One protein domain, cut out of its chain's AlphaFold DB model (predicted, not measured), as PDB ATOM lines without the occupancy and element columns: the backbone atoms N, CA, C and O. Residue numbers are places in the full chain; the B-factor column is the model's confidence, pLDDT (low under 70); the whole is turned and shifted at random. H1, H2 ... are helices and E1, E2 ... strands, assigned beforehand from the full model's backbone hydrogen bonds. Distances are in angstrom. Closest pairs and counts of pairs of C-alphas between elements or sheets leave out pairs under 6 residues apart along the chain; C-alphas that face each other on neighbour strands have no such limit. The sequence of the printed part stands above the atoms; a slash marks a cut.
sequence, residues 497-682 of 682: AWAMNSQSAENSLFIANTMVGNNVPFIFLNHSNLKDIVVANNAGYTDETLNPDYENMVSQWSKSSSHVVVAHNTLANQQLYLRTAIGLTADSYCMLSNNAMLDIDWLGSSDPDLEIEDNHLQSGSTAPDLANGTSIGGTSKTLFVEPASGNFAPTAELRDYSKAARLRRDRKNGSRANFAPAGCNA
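What this domain is: This is residues 497 to 682 of the 682 residues of an uncharacterized protein of Altererythrobacter insulae (UniProt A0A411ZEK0). With little regular structure, the chain winds in stacked turns, a solenoid with walls E1 E3 E6 E8 E10, E5 E7 E9 and E2 E4, each a parallel sheet. Hairpin E11 and E12, H1 and H2 lie outside, along one side. The 186 printed residues, mostly strand, have 62 in named elements, ordered E1 to E10, H1, E11, E12, H2. The whole is compact, radius of gyration of the C-alphas 15.0 A, spanning 39 by 38 by 30 A.

Where its parts are: E1 is 506 to 511, from C-alpha (213.176, 231.771, 276.305); E3 530 to 536, 15.9 A; E6 561 to 567; E8 591 to 593; E10 611 to 613; E5 555 to 558; E7 576 to 579; E9 600 to 602; E2 514 to 518; E4 539 to 542; H1 636 to 639; E11 640 to 642; E12 647 to 650; H2 652 to 656.

How they stand to each other: Parallel E1 and E3 have N 510 and O 534 2.9 A apart, within hydrogen-bond range. H1 and H2 touch, closest C-alphas Leu 639 and Leu 654, 5.2 A.

The domain as a whole: The printed part has no cut; residue 551 is under 70 pLDDT.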
ATOM      1  N   ALA A 497     218.880 227.503 293.259       94.62
ATOM      2  CA  ALA A 497     219.805 228.517 292.765       94.62
ATOM      3  C   ALA A 497     219.197 229.233 291.546       94.62
ATOM      4  O   ALA A 497     219.152 230.463 291.509       94.62
ATOM      5  N   TRP A 498     218.699 228.474 290.562       96.25
ATOM      6  CA  TRP A 498     218.096 229.026 289.350       96.25
ATOM      7  C   TRP A 498     217.010 228.111 288.767       96.25
ATOM      8  O   TRP A 498     217.307 227.055 288.199       96.25
ATOM      9  N   ALA A 499     215.753 228.554 288.876       94.69
ATOM     10  CA  ALA A 499     214.588 227.919 288.262       94.69
ATOM     11  C   ALA A 499     213.907 228.800 287.202       94.69
ATOM     12  O   ALA A 499     214.119 230.014 287.124       94.69
ATOM     13  N   MET A 500     213.061 228.180 286.374       94.31
ATOM     14  CA  MET A 500     212.475 228.809 285.187       94.31
ATOM     15  C   MET A 500     210.983 229.123 285.333       94.31
ATOM     16  O   MET A 500     210.219 228.361 285.921       94.31
ATOM     17  N   ASN A 501     210.542 230.223 284.718       93.50
ATOM     18  CA  ASN A 501     209.128 230.548 284.516       93.50
ATOM     19  C   ASN A 501     208.867 230.929 283.051       93.50
ATOM     20  O   ASN A 501     209.759 230.888 282.208       93.50
ATOM     21  N   SER A 502     207.648 231.365 282.738       92.56
ATOM     22  CA  SER A 502     207.283 231.808 281.389       92.56
ATOM     23  C   SER A 502     208.090 233.003 280.863       92.56
ATOM     24  O   SER A 502     208.145 233.195 279.652       92.56
ATOM     25  N   GLN A 503     208.709 233.807 281.735       89.75
ATOM     26  CA  GLN A 503     209.513 234.974 281.363       89.75
ATOM     27  C   GLN A 503     210.988 234.643 281.120       89.75
ATOM     28  O   GLN A 503     211.639 235.397 280.390       89.75
ATOM     29  N   SER A 504     211.501 233.569 281.727       94.88
ATOM     30  CA  SER A 504     212.876 233.085 281.560       94.88
ATOM     31  C   SER A 504     212.979 231.827 280.690       94.88
ATOM     32  O   SER A 504     214.080 231.463 280.292       94.88
ATOM     33  N   ALA A 505     211.865 231.189 280.323       96.56
ATOM     34  CA  ALA A 505     211.843 229.993 279.473       96.56
ATOM     35  C   ALA A 505     212.341 230.216 278.031       96.56
ATOM     36  O   ALA A 505     212.542 229.238 277.319       96.56
ATOM     37  N   GLU A 506     212.551 231.461 277.592       96.88
ATOM     38  CA  GLU A 506     213.176 231.771 276.305       96.88
ATOM     39  C   GLU A 506     214.334 232.761 276.474       96.88
ATOM     40  O   GLU A 506     214.196 233.756 277.190       96.88
ATOM     41  N   ASN A 507     215.435 232.519 275.754       98.00
ATOM     42  CA  ASN A 507     216.579 233.422 275.647       98.00
ATOM     43  C   ASN A 507     217.254 233.716 276.998       98.00
ATOM     44  O   ASN A 507     217.397 234.878 277.367       98.00
ATOM     45  N   SER A 508     217.668 232.689 277.743       98.50
ATOM     46  CA  SER A 508     218.256 232.873 279.081       98.50
ATOM     47  C   SER A 508     219.634 232.239 279.232       98.50
ATOM     48  O   SER A 508     219.927 231.205 278.634       98.50
ATOM     49  N   LEU A 509     220.492 232.854 280.049       98.69
ATOM     50  CA  LEU A 509     221.870 232.418 280.266       98.69
ATOM     51  C   LEU A 509     222.214 232.351 281.762       98.69
ATOM     52  O   LEU A 509     222.040 233.331 282.484       98.69
ATOM     53  N   PHE A 510     222.765 231.218 282.202       98.56
ATOM     54  CA  PHE A 510     223.306 230.986 283.548       98.56
ATOM     55  C   PHE A 510     224.768 230.551 283.411       98.56
ATOM     56  O   PHE A 510     225.049 229.406 283.046       98.56
ATOM     57  N   ILE A 511     225.710 231.485 283.581       98.31
ATOM     58  CA  ILE A 511     227.098 231.313 283.136       98.31
ATOM     59  C   ILE A 511     228.122 231.706 284.201       98.31
ATOM     60  O   ILE A 511     228.060 232.775 284.798       98.31
ATOM     61  N   ALA A 512     229.148 230.870 284.354       97.75
ATOM     62  CA  ALA A 512     230.338 231.148 285.156       97.75
ATOM     63  C   ALA A 512     230.079 231.441 286.650       97.75
ATOM     64  O   ALA A 512     230.904 232.080 287.306       97.75
ATOM     65  N   ASN A 513     228.966 230.958 287.207       98.38
ATOM     66  CA  ASN A 513     228.635 231.146 288.620       98.38
ATOM     67  C   ASN A 513     229.356 230.119 289.507       98.38
ATOM     68  O   ASN A 513     229.639 228.997 289.078       98.38
ATOM     69  N   THR A 514     229.647 230.493 290.752       97.88
ATOM     70  CA  THR A 514     230.229 229.615 291.781       97.88
ATOM     71  C   THR A 514     229.247 229.461 292.925       97.88
ATOM     72  O   THR A 514     228.754 230.459 293.428       97.88
ATOM     73  N   MET A 515     228.973 228.233 293.348       96.38
ATOM     74  CA  MET A 515     227.982 227.905 294.368       96.38
ATOM     75  C   MET A 515     228.615 226.928 295.370       96.38
ATOM     76  O   MET A 515     228.930 225.801 295.003       96.38
ATOM     77  N   VAL A 516     228.844 227.340 296.616       95.31
ATOM     78  CA  VAL A 516     229.496 226.525 297.660       95.31
ATOM     79  C   VAL A 516     228.765 226.624 298.991       95.31
ATOM     80  O   VAL A 516     228.091 227.612 299.249       95.31
ATOM     81  N   GLY A 517     228.877 225.605 299.844       90.75
ATOM     82  CA  GLY A 517     228.238 225.626 301.167       90.75
ATOM     83  C   GLY A 517     226.708 225.736 301.109       90.75
ATOM     84  O   GLY A 517     226.082 226.204 302.053       90.75
ATOM     85  N   ASN A 518     226.098 225.377 299.978       92.12
ATOM     86  CA  ASN A 518     224.672 225.580 299.731       92.12
ATOM     87  C   ASN A 518     223.882 224.288 299.989       92.12
ATOM     88  O   ASN A 518     224.417 223.194 299.817       92.12
ATOM     89  N   ASN A 519     222.598 224.409 300.320       91.38
ATOM     90  CA  ASN A 519     221.636 223.303 300.361       91.38
ATOM     91  C   ASN A 519     220.430 223.600 299.447       91.38
ATOM     92  O   ASN A 519     219.293 223.678 299.913       91.38
ATOM     93  N   VAL A 520     220.696 223.835 298.156       91.25
ATOM     94  CA  VAL A 520     219.677 223.992 297.100       91.25
ATOM     95  C   VAL A 520     220.112 223.310 295.789       91.25
ATOM     96  O   VAL A 520     221.320 223.218 295.529       91.25
ATOM     97  N   PRO A 521     219.183 222.849 294.928       91.69
ATOM     98  CA  PRO A 521     219.501 222.440 293.562       91.69
ATOM     99  C   PRO A 521     220.103 223.594 292.753       91.69
ATOM    100  O   PRO A 521     219.671 224.744 292.861       91.69
ATOM    101  N   PHE A 522     221.101 223.297 291.918       92.00
ATOM    102  CA  PHE A 522     221.798 224.334 291.150       92.00
ATOM    103  C   PHE A 522     221.111 224.697 289.831       92.00
ATOM    104  O   PHE A 522     221.109 225.864 289.443       92.00
ATOM    105  N   ILE A 523     220.558 223.711 289.121       91.75
ATOM    106  CA  ILE A 523     219.973 223.901 287.789       91.75
ATOM    107  C   ILE A 523     218.578 223.282 287.766       91.75
ATOM    108  O   ILE A 523     218.442 222.065 287.912       91.75
ATOM    109  N   PHE A 524     217.548 224.097 287.528       94.00
ATOM    110  CA  PHE A 524     216.167 223.624 287.429       94.00
ATOM    111  C   PHE A 524     215.486 224.091 286.135       94.00
ATOM    112  O   PHE A 524     214.802 225.112 286.059       94.00
ATOM    113  N   LEU A 525     215.672 223.304 285.076       95.94
ATOM    114  CA  LEU A 525     215.099 223.520 283.748       95.94
ATOM    115  C   LEU A 525     213.758 222.779 283.654       95.94
ATOM    116  O   LEU A 525     213.688 221.658 283.157       95.94
ATOM    117  N   ASN A 526     212.690 223.363 284.201       90.44
ATOM    118  CA  ASN A 526     211.427 222.647 284.444       90.44
ATOM    119  C   ASN A 526     210.152 223.311 283.899       90.44
ATOM    120  O   ASN A 526     209.041 222.829 284.155       90.44
ATOM    121  N   HIS A 527     210.289 224.397 283.146       93.62
ATOM    122  CA  HIS A 527     209.159 225.118 282.572       93.62
ATOM    123  C   HIS A 527     208.816 224.614 281.164       93.62
ATOM    124  O   HIS A 527     209.662 224.083 280.459       93.62
ATOM    125  N   SER A 528     207.563 224.760 280.728       89.75
ATOM    126  CA  SER A 528     207.170 224.379 279.368       89.75
ATOM    127  C   SER A 528     207.850 225.248 278.302       89.75
ATOM    128  O   SER A 528     207.994 226.459 278.490       89.75
ATOM    129  N   ASN A 529     208.182 224.634 277.158       89.75
ATOM    130  CA  ASN A 529     208.719 225.289 275.960       89.75
ATOM    131  C   ASN A 529     210.025 226.062 276.195       89.75
ATOM    132  O   ASN A 529     210.114 227.236 275.836       89.75
ATOM    133  N   LEU A 530     211.021 225.386 276.765       97.62
ATOM    134  CA  LEU A 530     212.373 225.905 276.944       97.62
ATOM    135  C   LEU A 530     213.012 226.191 275.577       97.62
ATOM    136  O   LEU A 530     213.047 225.311 274.716       97.62
ATOM    137  N   LYS A 531     213.488 227.418 275.358       97.94
ATOM    138  CA  LYS A 531     214.048 227.861 274.076       97.94
ATOM    139  C   LYS A 531     215.282 228.721 274.259       97.94
ATOM    140  O   LYS A 531     215.241 229.700 274.995       97.94
ATOM    141  N   ASP A 532     216.330 228.426 273.510       98.56
ATOM    142  CA  ASP A 532     217.515 229.274 273.418       98.56
ATOM    143  C   ASP A 532     218.111 229.561 274.823       98.56
ATOM    144  O   ASP A 532     218.216 230.709 275.265       98.56
ATOM    145  N   ILE A 533     218.414 228.496 275.578       98.69
ATOM    146  CA  ILE A 533     218.919 228.557 276.962       98.69
ATOM    147  C   ILE A 533     220.338 228.007 277.034       98.69
ATOM    148  O   ILE A 533     220.619 226.930 276.515       98.69
ATOM    149  N   VAL A 534     221.227 228.709 277.738       98.75
ATOM    150  CA  VAL A 534     222.617 228.274 277.925       98.75
ATOM    151  C   VAL A 534     222.997 228.257 279.399       98.75
ATOM    152  O   VAL A 534     222.968 229.276 280.084       98.75
ATOM    153  N   VAL A 535     223.416 227.086 279.869       98.69
ATOM    154  CA  VAL A 535     223.937 226.823 281.207       98.69
ATOM    155  C   VAL A 535     225.380 226.365 281.071       98.69
ATOM    156  O   VAL A 535     225.636 225.233 280.650       98.69
ATOM    157  N   ALA A 536     226.340 227.234 281.387       98.38
ATOM    158  CA  ALA A 536     227.735 226.928 281.099       98.38
ATOM    159  C   ALA A 536     228.757 227.415 282.123       98.38
ATOM    160  O   ALA A 536     228.619 228.484 282.710       98.38
ATOM    161  N   ASN A 537     229.850 226.661 282.278       98.12
ATOM    162  CA  ASN A 537     230.973 227.018 283.155       98.12
ATOM    163  C   ASN A 537     230.572 227.278 284.628       98.12
ATOM    164  O   ASN A 537     231.329 227.920 285.355       98.12
ATOM    165  N   ASN A 538     229.419 226.795 285.102       98.50
ATOM    166  CA  ASN A 538     229.031 226.942 286.507       98.50
ATOM    167  C   ASN A 538     229.726 225.892 287.376       98.50
ATOM    168  O   ASN A 538     230.028 224.795 286.908       98.50
ATOM    169  N   ALA A 539     229.958 226.213 288.644       97.81
ATOM    170  CA  ALA A 539     230.575 225.319 289.615       97.81
ATOM    171  C   ALA A 539     229.730 225.254 290.888       97.81
ATOM    172  O   ALA A 539     229.336 226.298 291.400       97.81
ATOM    173  N   GLY A 540     229.471 224.050 291.393       95.94
ATOM    174  CA  GLY A 540     228.578 223.803 292.518       95.94
ATOM    175  C   GLY A 540     229.100 222.733 293.476       95.94
ATOM    176  O   GLY A 540     229.561 221.682 293.026       95.94
ATOM    177  N   TYR A 541     228.995 222.982 294.782       94.81
ATOM    178  CA  TYR A 541     229.191 222.010 295.859       94.81
ATOM    179  C   TYR A 541     228.130 222.213 296.950       94.81
ATOM    180  O   TYR A 541     228.015 223.299 297.526       94.81
ATOM    181  N   THR A 542     227.352 221.166 297.212       92.88
ATOM    182  CA  THR A 542     226.385 221.084 298.311       92.88
ATOM    183  C   THR A 542     227.103 220.886 299.638       92.88
ATOM    184  O   THR A 542     228.014 220.065 299.714       92.88
ATOM    185  N   ASP A 543     226.654 221.556 300.695       91.25
ATOM    186  CA  ASP A 543     227.117 221.268 302.051       91.25
ATOM    187  C   ASP A 543     226.574 219.917 302.559       91.25
ATOM    188  O   ASP A 543     225.416 219.794 302.960       91.25
ATOM    189  N   GLU A 544     227.440 218.901 302.566       89.50
ATOM    190  CA  GLU A 544     227.135 217.544 303.048       89.50
ATOM    191  C   GLU A 544     226.812 217.497 304.555       89.50
ATOM    192  O   GLU A 544     226.203 216.539 305.025       89.50
ATOM    193  N   THR A 545     227.213 218.510 305.335       88.44
ATOM    194  CA  THR A 545     226.900 218.580 306.772       88.44
ATOM    195  C   THR A 545     225.498 219.114 307.032       88.44
ATOM    196  O   THR A 545     224.836 218.655 307.963       88.44
ATOM    197  N   LEU A 546     225.029 220.046 306.195       84.12
ATOM    198  CA  LEU A 546     223.657 220.557 306.236       84.12
ATOM    199  C   LEU A 546     222.666 219.573 305.614       84.12
ATOM    200  O   LEU A 546     221.519 219.509 306.046       84.12
ATOM    201  N   ASN A 547     223.106 218.801 304.620       80.12
ATOM    202  CA  ASN A 547     222.283 217.801 303.958       80.12
ATOM    203  C   ASN A 547     223.023 216.461 303.850       80.12
ATOM    204  O   ASN A 547     223.696 216.205 302.850       80.12
ATOM    205  N   PRO A 548     222.880 215.583 304.858       76.50
ATOM    206  CA  PRO A 548     223.437 214.232 304.811       76.50
ATOM    207  C   PRO A 548     222.914 213.400 303.630       76.50
ATOM    208  O   PRO A 548     223.606 212.501 303.165       76.50
ATOM    209  N   ASP A 549     221.727 213.740 303.123       73.25
ATOM    210  CA  ASP A 549     221.086 213.140 301.956       73.25
ATOM    211  C   ASP A 549     221.314 213.993 300.691       73.25
ATOM    212  O   ASP A 549     220.441 214.077 299.826       73.25
ATOM    213  N   TYR A 550     222.468 214.663 300.570       74.06
ATOM    214  CA  TYR A 550     222.784 215.570 299.454       74.06
ATOM    215  C   TYR A 550     222.581 214.936 298.068       74.06
ATOM    216  O   TYR A 550     222.298 215.645 297.106       74.06
ATOM    217  N   GLU A 551     222.678 213.611 297.958       69.75
ATOM    218  CA  GLU A 551     222.419 212.846 296.731       69.75
ATOM    219  C   GLU A 551     220.955 212.976 296.268       69.75
ATOM    220  O   GLU A 551     220.664 212.966 295.071       69.75
ATOM    221  N   ASN A 552     220.025 213.198 297.203       74.62
ATOM    222  CA  ASN A 552     218.620 213.498 296.929       74.62
ATOM    223  C   ASN A 552     218.381 214.968 296.551       74.62
ATOM    224  O   ASN A 552     217.268 215.325 296.155       74.62
ATOM    225  N   MET A 553     219.403 215.826 296.638       82.25
ATOM    226  CA  MET A 553     219.331 217.188 296.128       82.25
ATOM    227  C   MET A 553     219.780 217.236 294.673       82.25
ATOM    228  O   MET A 553     220.966 217.237 294.344       82.25
ATOM    229  N   VAL A 554     218.786 217.261 293.789       89.25
ATOM    230  CA  VAL A 554     218.993 216.950 292.378       89.25
ATOM    231  C   VAL A 554     218.649 218.136 291.495       89.25
ATOM    232  O   VAL A 554     217.525 218.642 291.529       89.25
ATOM    233  N   SER A 555     219.608 218.525 290.654       94.56
ATOM    234  CA  SER A 555     219.357 219.402 289.510       94.56
ATOM    235  C   SER A 555     218.529 218.655 288.465       94.56
ATOM    236  O   SER A 555     218.641 217.437 288.334       94.56
ATOM    237  N   GLN A 556     217.667 219.336 287.712       94.94
ATOM    238  CA  GLN A 556     216.731 218.656 286.811       94.94
ATOM    239  C   GLN A 556     216.562 219.387 285.487       94.94
ATOM    240  O   GLN A 556     216.460 220.613 285.440       94.94
ATOM    241  N   TRP A 557     216.435 218.601 284.423       97.06
ATOM    242  CA  TRP A 557     215.997 219.045 283.112       97.06
ATOM    243  C   TRP A 557     214.773 218.245 282.677       97.06
ATOM    244  O   TRP A 557     214.767 217.017 282.588       97.06
ATOM    245  N   SER A 558     213.687 218.969 282.448       94.81
ATOM    246  CA  SER A 558     212.409 218.450 281.994       94.81
ATOM    247  C   SER A 558     211.779 219.385 280.958       94.81
ATOM    248  O   SER A 558     212.241 220.504 280.765       94.81
ATOM    249  N   LYS A 559     210.678 218.933 280.343       95.56
ATOM    250  CA  LYS A 559     209.860 219.679 279.367       95.56
ATOM    251  C   LYS A 559     210.475 219.839 277.972       95.56
ATOM    252  O   LYS A 559     211.661 219.608 277.739       95.56
ATOM    253  N   SER A 560     209.615 220.220 277.029       96.19
ATOM    254  CA  SER A 560     209.989 220.477 275.642       96.19
ATOM    255  C   SER A 560     211.077 221.539 275.562       96.19
ATOM    256  O   SER A 560     210.948 222.610 276.160       96.19
ATOM    257  N   SER A 561     212.137 221.219 274.831       97.44
ATOM    258  CA  SER A 561     213.378 221.979 274.778       97.44
ATOM    259  C   SER A 561     213.808 222.173 273.332       97.44
ATOM    260  O   SER A 561     213.743 221.245 272.533       97.44
ATOM    261  N   SER A 562     214.213 223.393 272.993       97.62
ATOM    262  CA  SER A 562     214.706 223.732 271.665       97.62
ATOM    263  C   SER A 562     215.905 224.656 271.784       97.62
ATOM    264  O   SER A 562     215.750 225.797 272.211       97.62
ATOM    265  N   HIS A 563     217.094 224.150 271.449       98.31
ATOM    266  CA  HIS A 563     218.374 224.788 271.789       98.31
ATOM    267  C   HIS A 563     218.500 225.093 273.284       98.31
ATOM    268  O   HIS A 563     218.416 226.226 273.752       98.31
ATOM    269  N   VAL A 564     218.685 224.029 274.055       98.62
ATOM    270  CA  VAL A 564     219.100 224.114 275.453       98.62
ATOM    271  C   VAL A 564     220.484 223.487 275.560       98.62
ATOM    272  O   VAL A 564     220.676 222.320 275.224       98.62
ATOM    273  N   VAL A 565     221.457 224.281 275.993       98.69
ATOM    274  CA  VAL A 565     222.863 223.895 276.094       98.69
ATOM    275  C   VAL A 565     223.268 223.838 277.557       98.69
ATOM    276  O   VAL A 565     223.228 224.852 278.249       98.69
ATOM    277  N   VAL A 566     223.731 222.679 278.013       98.62
ATOM    278  CA  VAL A 566     224.310 222.469 279.341       98.62
ATOM    279  C   VAL A 566     225.744 221.976 279.160       98.62
ATOM    280  O   VAL A 566     225.974 220.801 278.873       98.62
ATOM    281  N   ALA A 567     226.726 222.874 279.287       98.38
ATOM    282  CA  ALA A 567     228.111 222.559 278.942       98.38
ATOM    283  C   ALA A 567     229.158 223.039 279.948       98.38
ATOM    284  O   ALA A 567     229.102 224.166 280.434       98.38
ATOM    285  N   HIS A 568     230.188 222.227 280.194       98.25
ATOM    286  CA  HIS A 568     231.298 222.600 281.082       98.25
ATOM    287  C   HIS A 568     230.872 223.005 282.505       98.25
ATOM    288  O   HIS A 568     231.535 223.814 283.145       98.25
ATOM    289  N   ASN A 569     229.782 222.460 283.037       98.62
ATOM    290  CA  ASN A 569     229.413 222.680 284.433       98.62
ATOM    291  C   ASN A 569     230.095 221.647 285.336       98.62
ATOM    292  O   ASN A 569     230.283 220.494 284.945       98.62
ATOM    293  N   THR A 570     230.452 222.055 286.549       98.19
ATOM    294  CA  THR A 570     230.923 221.173 287.618       98.19
ATOM    295  C   THR A 570     229.861 221.111 288.708       98.19
ATOM    296  O   THR A 570     229.684 222.086 289.431       98.19
ATOM    297  N   LEU A 571     229.178 219.977 288.852       95.94
ATOM    298  CA  LEU A 571     228.281 219.687 289.975       95.94
ATOM    299  C   LEU A 571     228.987 218.662 290.869       95.94
ATOM    300  O   LEU A 571     228.833 217.455 290.709       95.94
ATOM    301  N   ALA A 572     229.858 219.139 291.756       95.44
ATOM    302  CA  ALA A 572     230.877 218.304 292.389       95.44
ATOM    303  C   ALA A 572     230.308 217.209 293.304       95.44
ATOM    304  O   ALA A 572     231.011 216.243 293.582       95.44
ATOM    305  N   ASN A 573     229.075 217.340 293.781       93.88
ATOM    306  CA  ASN A 573     228.364 216.329 294.567       93.88
ATOM    307  C   ASN A 573     226.839 216.406 294.358       93.88
ATOM    308  O   ASN A 573     226.079 216.031 295.237       93.88
ATOM    309  N   GLN A 574     226.381 216.900 293.204       92.56
ATOM    310  CA  GLN A 574     224.973 216.809 292.801       92.56
ATOM    311  C   GLN A 574     224.863 216.061 291.479       92.56
ATOM    312  O   GLN A 574     225.738 216.159 290.614       92.56
ATOM    313  N   GLN A 575     223.762 215.338 291.332       93.88
ATOM    314  CA  GLN A 575     223.374 214.667 290.098       93.88
ATOM    315  C   GLN A 575     222.400 215.523 289.277       93.88
ATOM    316  O   GLN A 575     221.824 216.496 289.779       93.88
ATOM    317  N   LEU A 576     222.225 215.155 288.007       96.19
ATOM    318  CA  LEU A 576     221.275 215.768 287.081       96.19
ATOM    319  C   LEU A 576     220.248 214.735 286.599       96.19
ATOM    320  O   LEU A 576     220.606 213.758 285.947       96.19
ATOM    321  N   TYR A 577     218.961 214.988 286.836       96.81
ATOM    322  CA  TYR A 577     217.885 214.171 286.268       96.81
ATOM    323  C   TYR A 577     217.389 214.705 284.927       96.81
ATOM    324  O   TYR A 577     216.962 215.857 284.824       96.81
ATOM    325  N   LEU A 578     217.331 213.823 283.932       97.62
ATOM    326  CA  LEU A 578     216.712 214.031 282.625       97.62
ATOM    327  C   LEU A 578     215.325 213.379 282.619       97.62
ATOM    328  O   LEU A 578     215.192 212.156 282.660       97.62
ATOM    329  N   ARG A 579     214.254 214.179 282.633       96.81
ATOM    330  CA  ARG A 579     212.915 213.685 283.013       96.81
ATOM    331  C   ARG A 579     211.922 213.618 281.853       96.81
ATOM    332  O   ARG A 579     210.979 214.415 281.772       96.81
ATOM    333  N   THR A 580     212.064 212.618 280.989       96.88
ATOM    334  CA  THR A 580     211.095 212.321 279.911       96.88
ATOM    335  C   THR A 580     209.747 211.857 280.456       96.88
ATOM    336  O   THR A 580     208.714 212.192 279.879       96.88
ATOM    337  N   ALA A 581     209.708 211.237 281.644       95.44
ATOM    338  CA  ALA A 581     208.466 210.861 282.331       95.44
ATOM    339  C   ALA A 581     207.538 212.052 282.644       95.44
ATOM    340  O   ALA A 581     206.340 211.863 282.842       95.44
ATOM    341  N   ILE A 582     208.072 213.279 282.684       94.50
ATOM    342  CA  ILE A 582     207.281 214.508 282.850       94.50
ATOM    343  C   ILE A 582     207.420 215.469 281.661       94.50
ATOM    344  O   ILE A 582     207.106 216.658 281.792       94.50
ATOM    345  N   GLY A 583     207.836 214.948 280.501       93.56
ATOM    346  CA  GLY A 583     207.721 215.612 279.204       93.56
ATOM    347  C   GLY A 583     208.988 216.266 278.660       93.56
ATOM    348  O   GLY A 583     208.848 217.182 277.855       93.56
ATOM    349  N   LEU A 584     210.192 215.870 279.096       96.88
ATOM    350  CA  LEU A 584     211.412 216.227 278.355       96.88
ATOM    351  C   LEU A 584     211.292 215.734 276.908       96.88
ATOM    352  O   LEU A 584     211.056 214.549 276.696       96.88
ATOM    353  N   THR A 585     211.415 216.661 275.959       96.44
ATOM    354  CA  THR A 585     211.567 216.369 274.528       96.44
ATOM    355  C   THR A 585     212.579 217.355 273.955       96.44
ATOM    356  O   THR A 585     212.275 218.553 273.907       96.44
ATOM    357  N   ALA A 586     213.767 216.889 273.597       96.88
ATOM    358  CA  ALA A 586     214.821 217.717 273.026       96.88
ATOM    359  C   ALA A 586     214.655 217.859 271.506       96.88
ATOM    360  O   ALA A 586     213.935 217.099 270.869       96.88
ATOM    361  N   ASP A 587     215.316 218.857 270.925       96.25
ATOM    362  CA  ASP A 587     215.586 218.896 269.491       96.25
ATOM    363  C   ASP A 587     217.086 218.750 269.234       96.25
ATOM    364  O   ASP A 587     217.895 218.841 270.156       96.25
ATOM    365  N   SER A 588     217.463 218.603 267.964       95.25
ATOM    366  CA  SER A 588     218.854 218.409 267.543       95.25
ATOM    367  C   SER A 588     219.800 219.573 267.868       95.25
ATOM    368  O   SER A 588     220.992 219.483 267.595       95.25
ATOM    369  N   TYR A 589     219.290 220.696 268.385       97.56
ATOM    370  CA  TYR A 589     220.111 221.821 268.829       97.56
ATOM    371  C   TYR A 589     220.436 221.745 270.330       97.56
ATOM    372  O   TYR A 589     221.262 222.527 270.811       97.56
ATOM    373  N   CYS A 590     219.795 220.842 271.076       98.38
ATOM    374  CA  CYS A 590     220.030 220.628 272.499       98.38
ATOM    375  C   CYS A 590     221.309 219.820 272.747       98.38
ATOM    376  O   CYS A 590     221.634 218.906 271.996       98.38
ATOM    377  N   MET A 591     222.031 220.149 273.821       97.69
ATOM    378  CA  MET A 591     223.322 219.535 274.133       97.69
ATOM    379  C   MET A 591     223.565 219.459 275.644       97.69
ATOM    380  O   MET A 591     223.361 220.442 276.357       97.69
ATOM    381  N   LEU A 592     224.088 218.325 276.114       98.50
ATOM    382  CA  LEU A 592     224.587 218.083 277.467       98.50
ATOM    383  C   LEU A 592     226.019 217.535 277.390       98.50
ATOM    384  O   LEU A 592     226.215 216.319 277.319       98.50
ATOM    385  N   SER A 593     227.024 218.419 277.416       98.06
ATOM    386  CA  SER A 593     228.398 218.008 277.084       98.06
ATOM    387  C   SER A 593     229.513 218.587 277.953       98.06
ATOM    388  O   SER A 593     229.463 219.728 278.410       98.06
ATOM    389  N   ASN A 594     230.583 217.813 278.145       98.06
ATOM    390  CA  ASN A 594     231.775 218.203 278.915       98.06
ATOM    391  C   ASN A 594     231.500 218.647 280.362       98.06
ATOM    392  O   ASN A 594     232.266 219.432 280.924       98.06
ATOM    393  N   ASN A 595     230.433 218.171 280.993       98.50
ATOM    394  CA  ASN A 595     230.168 218.444 282.403       98.50
ATOM    395  C   ASN A 595     230.901 217.438 283.303       98.50
ATOM    396  O   ASN A 595     231.166 216.314 282.886       98.50
ATOM    397  N   ALA A 596     231.218 217.835 284.535       98.06
ATOM    398  CA  ALA A 596     231.729 216.944 285.576       98.06
ATOM    399  C   ALA A 596     230.728 216.917 286.740       98.06
ATOM    400  O   ALA A 596     230.517 217.948 287.379       98.06
ATOM    401  N   MET A 597     230.068 215.786 286.982       96.25
ATOM    402  CA  MET A 597     228.908 215.696 287.884       96.25
ATOM    403  C   MET A 597     228.986 214.463 288.788       96.25
ATOM    404  O   MET A 597     229.830 213.599 288.559       96.25
ATOM    405  N   LEU A 598     228.134 214.386 289.819       95.81
ATOM    406  CA  LEU A 598     227.951 213.140 290.571       95.81
ATOM    407  C   LEU A 598     227.423 212.051 289.635       95.81
ATOM    408  O   LEU A 598     228.142 211.093 289.395       95.81
ATOM    409  N   ASP A 599     226.243 212.273 289.048       96.19
ATOM    410  CA  ASP A 599     225.586 211.358 288.110       96.19
ATOM    411  C   ASP A 599     224.692 212.103 287.099       96.19
ATOM    412  O   ASP A 599     224.383 213.289 287.283       96.19
ATOM    413  N   ILE A 600     224.264 211.405 286.046       97.06
ATOM    414  CA  ILE A 600     223.240 211.829 285.088       97.06
ATOM    415  C   ILE A 600     222.275 210.662 284.860       97.06
ATOM    416  O   ILE A 600     222.644 209.675 284.227       97.06
ATOM    417  N   ASP A 601     221.015 210.828 285.268       95.44
ATOM    418  CA  ASP A 601     220.008 209.763 285.185       95.44
ATOM    419  C   ASP A 601     218.808 210.127 284.314       95.44
ATOM    420  O   ASP A 601     218.221 211.210 284.424       95.44
ATOM    421  N   TRP A 602     218.364 209.161 283.510       97.19
ATOM    422  CA  TRP A 602     217.076 209.220 282.828       97.19
ATOM    423  C   TRP A 602     215.945 208.777 283.760       97.19
ATOM    424  O   TRP A 602     215.862 207.625 284.181       97.19
ATOM    425  N   LEU A 603     214.997 209.679 284.014       96.12
ATOM    426  CA  LEU A 603     213.712 209.350 284.626       96.12
ATOM    427  C   LEU A 603     212.652 209.223 283.529       96.12
ATOM    428  O   LEU A 603     211.909 210.168 283.239       96.12
ATOM    429  N   GLY A 604     212.611 208.039 282.920       96.00
ATOM    430  CA  GLY A 604     211.789 207.694 281.759       96.00
ATOM    431  C   GLY A 604     212.640 207.081 280.643       96.00
ATOM    432  O   GLY A 604     213.782 206.699 280.874       96.00
ATOM    433  N   SER A 605     212.088 206.959 279.434       96.62
ATOM    434  CA  SER A 605     212.857 206.520 278.260       96.62
ATOM    435  C   SER A 605     213.853 207.595 277.826       96.62
ATOM    436  O   SER A 605     213.521 208.775 277.905       96.62
ATOM    437  N   SER A 606     215.017 207.208 277.310       97.19
ATOM    438  CA  SER A 606     215.979 208.144 276.716       97.19
ATOM    439  C   SER A 606     215.383 208.915 275.529       97.19
ATOM    440  O   SER A 606     214.597 208.353 274.761       97.19
ATOM    441  N   ASP A 607     215.796 210.168 275.349       97.12
ATOM    442  CA  ASP A 607     215.455 210.993 274.185       97.12
ATOM    443  C   ASP A 607     216.595 210.946 273.144       97.12
ATOM    444  O   ASP A 607     217.718 211.313 273.490       97.12
ATOM    445  N   PRO A 608     216.349 210.488 271.899       95.12
ATOM    446  CA  PRO A 608     217.384 210.368 270.872       95.12
ATOM    447  C   PRO A 608     217.878 211.695 270.291       95.12
ATOM    448  O   PRO A 608     218.939 211.700 269.669       95.12
ATOM    449  N   ASP A 609     217.134 212.786 270.468       95.38
ATOM    450  CA  ASP A 609     217.492 214.098 269.928       95.38
ATOM    451  C   ASP A 609     218.390 214.894 270.891       95.38
ATOM    452  O   ASP A 609     219.005 215.880 270.483       95.38
ATOM    453  N   LEU A 610     218.513 214.468 272.157       97.31
ATOM    454  CA  LEU A 610     219.440 215.076 273.110       97.31
ATOM    455  C   LEU A 610     220.861 214.532 272.917       97.31
ATOM    456  O   LEU A 610     221.155 213.386 273.256       97.31
ATOM    457  N   GLU A 611     221.775 215.388 272.466       97.06
ATOM    458  CA  GLU A 611     223.203 215.069 272.424       97.06
ATOM    459  C   GLU A 611     223.785 215.016 273.849       97.06
ATOM    460  O   GLU A 611     223.822 216.032 274.548       97.06
ATOM    461  N   ILE A 612     224.260 213.841 274.279       97.88
ATOM    462  CA  ILE A 612     224.970 213.649 275.553       97.88
ATOM    463  C   ILE A 612     226.398 213.190 275.256       97.88
ATOM    464  O   ILE A 612     226.630 212.018 274.955       97.88
ATOM    465  N   GLU A 613     227.375 214.091 275.368       97.38
ATOM    466  CA  GLU A 613     228.759 213.779 274.999       97.38
ATOM    467  C   GLU A 613     229.798 214.191 276.036       97.38
ATOM    468  O   GLU A 613     229.714 215.232 276.681       97.38
ATOM    469  N   ASP A 614     230.860 213.395 276.151       97.50
ATOM    470  CA  ASP A 614     232.098 213.807 276.809       97.50
ATOM    471  C   ASP A 614     231.927 214.267 278.274       97.50
ATOM    472  O   ASP A 614     232.761 214.980 278.826       97.50
ATOM    473  N   ASN A 615     230.888 213.821 278.978       98.31
ATOM    474  CA  ASN A 615     230.722 214.119 280.402       98.31
ATOM    475  C   ASN A 615     231.657 213.247 281.260       98.31
ATOM    476  O   ASN A 615     232.108 212.182 280.833       98.31
ATOM    477  N   HIS A 616     231.991 213.693 282.466       98.50
ATOM    478  CA  HIS A 616     232.691 212.893 283.467       98.50
ATOM    479  C   HIS A 616     231.784 212.700 284.684       98.50
ATOM    480  O   HIS A 616     231.342 213.681 285.280       98.50
ATOM    481  N   LEU A 617     231.506 211.446 285.030       98.12
ATOM    482  CA  LEU A 617     230.686 211.061 286.179       98.12
ATOM    483  C   LEU A 617     231.563 210.418 287.254       98.12
ATOM    484  O   LEU A 617     232.655 209.924 286.958       98.12
ATOM    485  N   GLN A 618     231.096 210.427 288.498       97.44
ATOM    486  CA  GLN A 618     231.859 209.889 289.621       97.44
ATOM    487  C   GLN A 618     231.748 208.363 289.714       97.44
ATOM    488  O   GLN A 618     230.876 207.733 289.119       97.44
ATOM    489  N   SER A 619     232.656 207.738 290.464       97.00
ATOM    490  CA  SER A 619     232.602 206.294 290.718       97.00
ATOM    491  C   SER A 619     231.272 205.902 291.367       97.00
ATOM    492  O   SER A 619     230.898 206.468 292.388       97.00
ATOM    493  N   GLY A 620     230.605 204.888 290.815       94.56
ATOM    494  CA  GLY A 620     229.282 204.427 291.261       94.56
ATOM    495  C   GLY A 620     228.178 204.721 290.248       94.56
ATOM    496  O   GLY A 620     227.195 203.985 290.206       94.56
ATOM    497  N   SER A 621     228.394 205.708 289.379       96.19
ATOM    498  CA  SER A 621     227.480 206.056 288.295       96.19
ATOM    499  C   SER A 621     227.493 205.055 287.149       96.19
ATOM    500  O   SER A 621     228.409 204.238 286.998       96.19
ATOM    501  N   THR A 622     226.482 205.165 286.292       94.94
ATOM    502  CA  THR A 622     226.407 204.452 285.015       94.94
ATOM    503  C   THR A 622     226.380 205.465 283.878       94.94
ATOM    504  O   THR A 622     225.845 206.556 284.023       94.94
ATOM    505  N   ALA A 623     226.981 205.131 282.735       95.38
ATOM    506  CA  ALA A 623     226.884 206.007 281.575       95.38
ATOM    507  C   ALA A 623     225.408 206.076 281.141       95.38
ATOM    508  O   ALA A 623     224.825 205.013 280.911       95.38
ATOM    509  N   PRO A 624     224.806 207.274 281.030       96.06
ATOM    510  CA  PRO A 624     223.409 207.379 280.644       96.06
ATOM    511  C   PRO A 624     223.205 206.829 279.233       96.06
ATOM    512  O   PRO A 624     224.091 206.920 278.378       96.06
ATOM    513  N   ASP A 625     222.020 206.274 278.985       96.44
ATOM    514  CA  ASP A 625     221.642 205.795 277.658       96.44
ATOM    515  C   ASP A 625     221.890 206.878 276.598       96.44
ATOM    516  O   ASP A 625     221.594 208.056 276.818       96.44
ATOM    517  N   LEU A 626     222.418 206.446 275.446       95.12
ATOM    518  CA  LEU A 626     222.817 207.270 274.295       95.12
ATOM    519  C   LEU A 626     224.048 208.165 274.501       95.12
ATOM    520  O   LEU A 626     224.469 208.831 273.556       95.12
ATOM    521  N   ALA A 627     224.673 208.147 275.681       97.19
ATOM    522  CA  ALA A 627     225.869 208.940 275.911       97.19
ATOM    523  C   ALA A 627     227.084 208.415 275.138       97.19
ATOM    524  O   ALA A 627     227.386 207.220 275.133       97.19
ATOM    525  N   ASN A 628     227.840 209.338 274.551       96.69
ATOM    526  CA  ASN A 628     229.091 209.054 273.856       96.69
ATOM    527  C   ASN A 628     230.276 209.708 274.586       96.69
ATOM    528  O   ASN A 628     230.145 210.773 275.183       96.69
ATOM    529  N   GLY A 629     231.441 209.053 274.608       95.81
ATOM    530  CA  GLY A 629     232.657 209.604 275.231       95.81
ATOM    531  C   GLY A 629     232.577 209.873 276.745       95.81
ATOM    532  O   GLY A 629     233.496 210.465 277.316       95.81
ATOM    533  N   THR A 630     231.506 209.454 277.429       97.31
ATOM    534  CA  THR A 630     231.352 209.659 278.877       97.31
ATOM    535  C   THR A 630     232.318 208.758 279.646       97.31
ATOM    536  O   THR A 630     232.441 207.567 279.370       97.31
ATOM    537  N   SER A 631     233.039 209.346 280.597       97.75
ATOM    538  CA  SER A 631     234.011 208.649 281.451       97.75
ATOM    539  C   SER A 631     233.489 208.593 282.879       97.75
ATOM    540  O   SER A 631     232.824 209.534 283.303       97.75
ATOM    541  N   ILE A 632     233.836 207.543 283.619       98.00
ATOM    542  CA  ILE A 632     233.389 207.335 285.000       98.00
ATOM    543  C   ILE A 632     234.616 207.042 285.863       98.00
ATOM    544  O   ILE A 632     235.418 206.179 285.499       98.00
ATOM    545  N   GLY A 633     234.783 207.757 286.973       97.50
ATOM    546  CA  GLY A 633     235.925 207.571 287.866       97.50
ATOM    547  C   GLY A 633     235.987 208.596 288.991       97.50
ATOM    548  O   GLY A 633     235.228 209.559 289.015       97.50
ATOM    549  N   GLY A 634     236.887 208.373 289.948       97.19
ATOM    550  CA  GLY A 634     237.114 209.282 291.066       97.19
ATOM    551  C   GLY A 634     235.882 209.566 291.928       97.19
ATOM    552  O   GLY A 634     234.881 208.850 291.927       97.19
ATOM    553  N   THR A 635     236.002 210.622 292.711       96.12
ATOM    554  CA  THR A 635     235.022 211.197 293.635       96.12
ATOM    555  C   THR A 635     235.232 212.705 293.653       96.12
ATOM    556  O   THR A 635     236.295 213.191 293.263       96.12
ATOM    557  N   SER A 636     234.284 213.464 294.196       94.56
ATOM    558  CA  SER A 636     234.412 214.917 294.374       94.56
ATOM    559  C   SER A 636     235.788 215.350 294.914       94.56
ATOM    560  O   SER A 636     236.442 216.235 294.366       94.56
ATOM    561  N   LYS A 637     236.279 214.652 295.950       94.00
ATOM    562  CA  LYS A 637     237.545 214.955 296.644       94.00
ATOM    563  C   LYS A 637     238.803 214.564 295.866       94.00
ATOM    564  O   LYS A 637     239.881 215.049 296.188       94.00
ATOM    565  N   THR A 638     238.696 213.654 294.903       97.19
ATOM    566  CA  THR A 638     239.842 213.184 294.106       97.19
ATOM    567  C   THR A 638     239.912 213.873 292.750       97.19
ATOM    568  O   THR A 638     241.014 214.087 292.255       97.19
ATOM    569  N   LEU A 639     238.777 214.303 292.190       97.94
ATOM    570  CA  LEU A 639     238.681 214.984 290.894       97.94
ATOM    571  C   LEU A 639     238.965 216.493 290.966       97.94
ATOM    572  O   LEU A 639     239.445 217.078 289.990       97.94
ATOM    573  N   PHE A 640     238.698 217.127 292.112       97.94
ATOM    574  CA  PHE A 640     238.854 218.570 292.318       97.94
ATOM    575  C   PHE A 640     239.778 218.875 293.501       97.94
ATOM    576  O   PHE A 640     239.842 218.107 294.455       97.94
ATOM    577  N   VAL A 641     240.495 220.004 293.446       97.00
ATOM    578  CA  VAL A 641     241.473 220.377 294.487       97.00
ATOM    579  C   VAL A 641     240.810 220.593 295.850       97.00
ATOM    580  O   VAL A 641     241.259 220.014 296.834       97.00
ATOM    581  N   GLU A 642     239.776 221.437 295.921       95.81
ATOM    582  CA  GLU A 642     239.041 221.709 297.165       95.81
ATOM    583  C   GLU A 642     237.645 222.284 296.839       95.81
ATOM    584  O   GLU A 642     237.410 223.491 296.936       95.81
ATOM    585  N   PRO A 643     236.697 221.449 296.380       95.06
ATOM    586  CA  PRO A 643     235.404 221.932 295.890       95.06
ATOM    587  C   PRO A 643     234.556 222.582 296.995       95.06
ATOM    588  O   PRO A 643     233.883 223.575 296.730       95.06
ATOM    589  N   ALA A 644     234.659 222.104 298.240       93.81
ATOM    590  CA  ALA A 644     233.955 222.671 299.392       93.81
ATOM    591  C   ALA A 644     234.353 224.127 299.710       93.81
ATOM    592  O   ALA A 644     233.544 224.867 300.259       93.81
ATOM    593  N   SER A 645     235.567 224.556 299.335       93.25
ATOM    594  CA  SER A 645     236.037 225.944 299.474       93.25
ATOM    595  C   SER A 645     235.897 226.766 298.183       93.25
ATOM    596  O   SER A 645     236.339 227.912 298.116       93.25
ATOM    597  N   GLY A 646     235.313 226.193 297.124       94.31
ATOM    598  CA  GLY A 646     235.150 226.844 295.820       94.31
ATOM    599  C   GLY A 646     236.314 226.660 294.850       94.31
ATOM    600  O   GLY A 646     236.306 227.216 293.741       94.31
ATOM    601  N   ASN A 647     237.310 225.846 295.208       96.00
ATOM    602  CA  ASN A 647     238.417 225.513 294.324       96.00
ATOM    603  C   ASN A 647     238.142 224.247 293.499       96.00
ATOM    604  O   ASN A 647     238.643 223.155 293.765       96.00
ATOM    605  N   PHE A 648     237.393 224.436 292.416       97.25
ATOM    606  CA  PHE A 648     237.057 223.396 291.440       97.25
ATOM    607  C   PHE A 648     238.149 223.158 290.383       97.25
ATOM    608  O   PHE A 648     237.849 222.743 289.266       97.25
ATOM    609  N   ALA A 649     239.408 223.534 290.634       96.81
ATOM    610  CA  ALA A 649     240.484 223.226 289.690       96.81
ATOM    611  C   ALA A 649     240.611 221.696 289.531       96.81
ATOM    612  O   ALA A 649     240.562 220.993 290.545       96.81
ATOM    613  N   PRO A 650     240.775 221.172 288.301       97.12
ATOM    614  CA  PRO A 650     240.882 219.734 288.087       97.12
ATOM    615  C   PRO A 650     242.209 219.214 288.651       97.12
ATOM    616  O   PRO A 650     243.259 219.842 288.469       97.12
ATOM    617  N   THR A 651     242.175 218.065 289.322       97.62
ATOM    618  CA  THR A 651     243.376 217.333 289.760       97.62
ATOM    619  C   THR A 651     243.988 216.539 288.597       97.62
ATOM    620  O   THR A 651     243.518 216.610 287.462       97.62
ATOM    621  N   ALA A 652     245.060 215.783 288.859       94.88
ATOM    622  CA  ALA A 652     245.667 214.907 287.855       94.88
ATOM    623  C   ALA A 652     244.677 213.857 287.321       94.88
ATOM    624  O   ALA A 652     244.605 213.664 286.114       94.88
ATOM    625  N   GLU A 653     243.863 213.263 288.196       95.56
ATOM    626  CA  GLU A 653     242.921 212.206 287.819       95.56
ATOM    627  C   GLU A 653     241.897 212.693 286.789       95.56
ATOM    628  O   GLU A 653     241.736 212.071 285.744       95.56
ATOM    629  N   LEU A 654     241.269 213.854 287.008       96.88
ATOM    630  CA  LEU A 654     240.328 214.411 286.030       96.88
ATOM    631  C   LEU A 654     241.037 214.859 284.736       96.88
ATOM    632  O   LEU A 654     240.461 214.772 283.651       96.88
ATOM    633  N   ARG A 655     242.296 215.312 284.828       95.12
ATOM    634  CA  ARG A 655     243.093 215.726 283.658       95.12
ATOM    635  C   ARG A 655     243.475 214.579 282.734       95.12
ATOM    636  O   ARG A 655     243.553 214.803 281.523       95.12
ATOM    637  N   ASP A 656     243.651 213.375 283.269       93.75
ATOM    638  CA  ASP A 656     243.945 212.178 282.474       93.75
ATOM    639  C   ASP A 656     242.778 211.805 281.535       93.75
ATOM    640  O   ASP A 656     242.988 211.178 280.497       93.75
ATOM    641  N   TYR A 657     241.564 212.290 281.827       91.88
ATOM    642  CA  TYR A 657     240.374 212.177 280.978       91.88
ATOM    643  C   TYR A 657     240.095 213.463 280.189       91.88
ATOM    644  O   TYR A 657     238.977 213.977 280.194       91.88
ATOM    645  N   SER A 658     241.105 214.011 279.512       93.31
ATOM    646  CA  SER A 658     240.926 215.189 278.651       93.31
ATOM    647  C   SER A 658     240.065 214.878 277.418       93.31
ATOM    648  O   SER A 658     240.247 213.855 276.761       93.31
ATOM    649  N   LYS A 659     239.152 215.792 277.073       95.06
ATOM    650  CA  LYS A 659     238.150 215.640 276.001       95.06
ATOM    651  C   LYS A 659     238.082 216.888 275.144       95.06
ATOM    652  O   LYS A 659     238.599 217.928 275.548       95.06
ATOM    653  N   ALA A 660     237.455 216.802 273.973       95.69
ATOM    654  CA  ALA A 660     237.303 217.956 273.092       95.69
ATOM    655  C   ALA A 660     236.551 219.073 273.827       95.69
ATOM    656  O   ALA A 660     235.413 218.888 274.244       95.69
ATOM    657  N   ALA A 661     237.189 220.223 274.038       96.94
ATOM    658  CA  ALA A 661     236.563 221.329 274.749       96.94
ATOM    659  C   ALA A 661     235.410 221.904 273.915       96.94
ATOM    660  O   ALA A 661     235.560 222.151 272.718       96.94
ATOM    661  N   ARG A 662     234.265 222.161 274.552       97.06
ATOM    662  CA  ARG A 662     233.104 222.802 273.920       97.06
ATOM    663  C   ARG A 662     233.118 224.311 274.085       97.06
ATOM    664  O   ARG A 662     232.419 224.974 273.347       97.06
ATOM    665  N   LEU A 663     233.919 224.869 274.991       96.12
ATOM    666  CA  LEU A 663     234.116 226.314 275.153       96.12
ATOM    667  C   LEU A 663     235.604 226.648 275.161       96.12
ATOM    668  O   LEU A 663     236.419 225.864 275.643       96.12
ATOM    669  N   ARG A 664     235.973 227.823 274.639       94.88
ATOM    670  CA  ARG A 664     237.370 228.282 274.659       94.88
ATOM    671  C   ARG A 664     237.785 228.869 275.999       94.88
ATOM    672  O   ARG A 664     238.968 228.817 276.320       94.88
ATOM    673  N   ARG A 665     236.860 229.445 276.764       94.81
ATOM    674  CA  ARG A 665     237.158 229.997 278.086       94.81
ATOM    675  C   ARG A 665     236.550 229.158 279.193       94.81
ATOM    676  O   ARG A 665     235.495 228.544 279.027       94.81
ATOM    677  N   ASP A 666     237.259 229.107 280.307       95.50
ATOM    678  CA  ASP A 666     236.777 228.529 281.551       95.50
ATOM    679  C   ASP A 666     236.032 229.568 282.402       95.50
ATOM    680  O   ASP A 666     235.929 230.744 282.040       95.50
ATOM    681  N   ARG A 667     235.515 229.136 283.554       95.06
ATOM    682  CA  ARG A 667     234.784 229.988 284.500       95.06
ATOM    683  C   ARG A 667     235.563 231.231 284.938       95.06
ATOM    684  O   ARG A 667     234.966 232.267 285.206       95.06
ATOM    685  N   LYS A 668     236.889 231.136 285.035       92.88
ATOM    686  CA  LYS A 668     237.778 232.218 285.479       92.88
ATOM    687  C   LYS A 668     238.338 233.018 284.300       92.88
ATOM    688  O   LYS A 668     239.323 233.737 284.468       92.88
ATOM    689  N   ASN A 669     237.720 232.911 283.119       92.00
ATOM    690  CA  ASN A 669     238.147 233.534 281.865       92.00
ATOM    691  C   ASN A 669     239.518 233.050 281.341       92.00
ATOM    692  O   ASN A 669     240.079 233.659 280.420       92.00
ATOM    693  N   GLY A 670     240.054 231.960 281.897       91.88
ATOM    694  CA  GLY A 670     241.258 231.284 281.429       91.88
ATOM    695  C   GLY A 670     241.014 230.582 280.093       91.88
ATOM    696  O   GLY A 670     239.910 230.121 279.816       91.88
ATOM    697  N   SER A 671     242.030 230.515 279.228       92.25
ATOM    698  CA  SER A 671     241.901 229.811 277.945       92.25
ATOM    699  C   SER A 671     242.003 228.304 278.155       92.25
ATOM    700  O   SER A 671     243.021 227.813 278.640       92.25
ATOM    701  N   ARG A 672     240.996 227.567 277.695       94.44
ATOM    702  CA  ARG A 672     241.055 226.120 277.489       94.44
ATOM    703  C   ARG A 672     241.878 225.807 276.243       94.44
ATOM    704  O   ARG A 672     241.908 226.588 275.288       94.44
ATOM    705  N   ALA A 673     242.555 224.665 276.271       94.75
ATOM    706  CA  ALA A 673     243.102 224.045 275.073       94.75
ATOM    707  C   ALA A 673     241.988 223.316 274.298       94.75
ATOM    708  O   ALA A 673     240.890 223.122 274.817       94.75
ATOM    709  N   ASN A 674     242.285 222.871 273.069       94.69
ATOM    710  CA  ASN A 674     241.329 222.107 272.252       94.69
ATOM    711  C   ASN A 674     240.872 220.815 272.949       94.69
ATOM    712  O   ASN A 674     239.759 220.357 272.712       94.69
ATOM    713  N   PHE A 675     241.735 220.245 273.794       96.25
ATOM    714  CA  PHE A 675     241.403 219.153 274.695       96.25
ATOM    715  C   PHE A 675     241.613 219.621 276.129       96.25
ATOM    716  O   PHE A 675     242.685 220.133 276.455       96.25
ATOM    717  N   ALA A 676     240.591 219.478 276.963       96.19
ATOM    718  CA  ALA A 676     240.607 219.904 278.353       96.19
ATOM    719  C   ALA A 676     239.793 218.925 279.212       96.19
ATOM    720  O   ALA A 676     238.959 218.188 278.673       96.19
ATOM    721  N   PRO A 677     240.001 218.911 280.533       96.56
ATOM    722  CA  PRO A 677     239.169 218.125 281.431       96.56
ATOM    723  C   PRO A 677     237.706 218.594 281.364       96.56
ATOM    724  O   PRO A 677     237.424 219.762 281.067       96.56
ATOM    725  N   ALA A 678     236.770 217.684 281.639       97.31
ATOM    726  CA  ALA A 678     235.365 218.046 281.808       97.31
ATOM    727  C   ALA A 678     235.177 218.967 283.033       97.31
ATOM    728  O   ALA A 678     235.991 218.976 283.957       97.31
ATOM    729  N   GLY A 679     234.088 219.734 283.052       97.31
ATOM    730  CA  GLY A 679     233.780 220.691 284.115       97.31
ATOM    731  C   GLY A 679     234.212 222.127 283.811       97.31
ATOM    732  O   GLY A 679     234.606 222.462 282.691       97.31
ATOM    733  N   CYS A 680     234.106 222.997 284.818       96.62
ATOM    734  CA  CYS A 680     234.098 224.458 284.673       96.62
ATOM    735  C   CYS A 680     235.470 225.141 284.617       96.62
ATOM    736  O   CYS A 680     235.545 226.294 284.196       96.62
ATOM    737  N   ASN A 681     236.540 224.454 285.018       93.88
ATOM    738  CA  ASN A 681     237.909 224.978 285.036       93.88
ATOM    739  C   ASN A 681     238.797 224.184 284.067       93.88
ATOM    740  O   ASN A 681     238.501 223.021 283.780       93.88
ATOM    741  N   ALA A 682     239.841 224.824 283.533       83.19
ATOM    742  CA  ALA A 682     240.825 224.197 282.645       83.19
ATOM    743  C   ALA A 682     242.019 223.606 283.410       83.19
ATOM    744  O   ALA A 682     242.464 224.232 284.401       83.19
TER     745      ALA A 682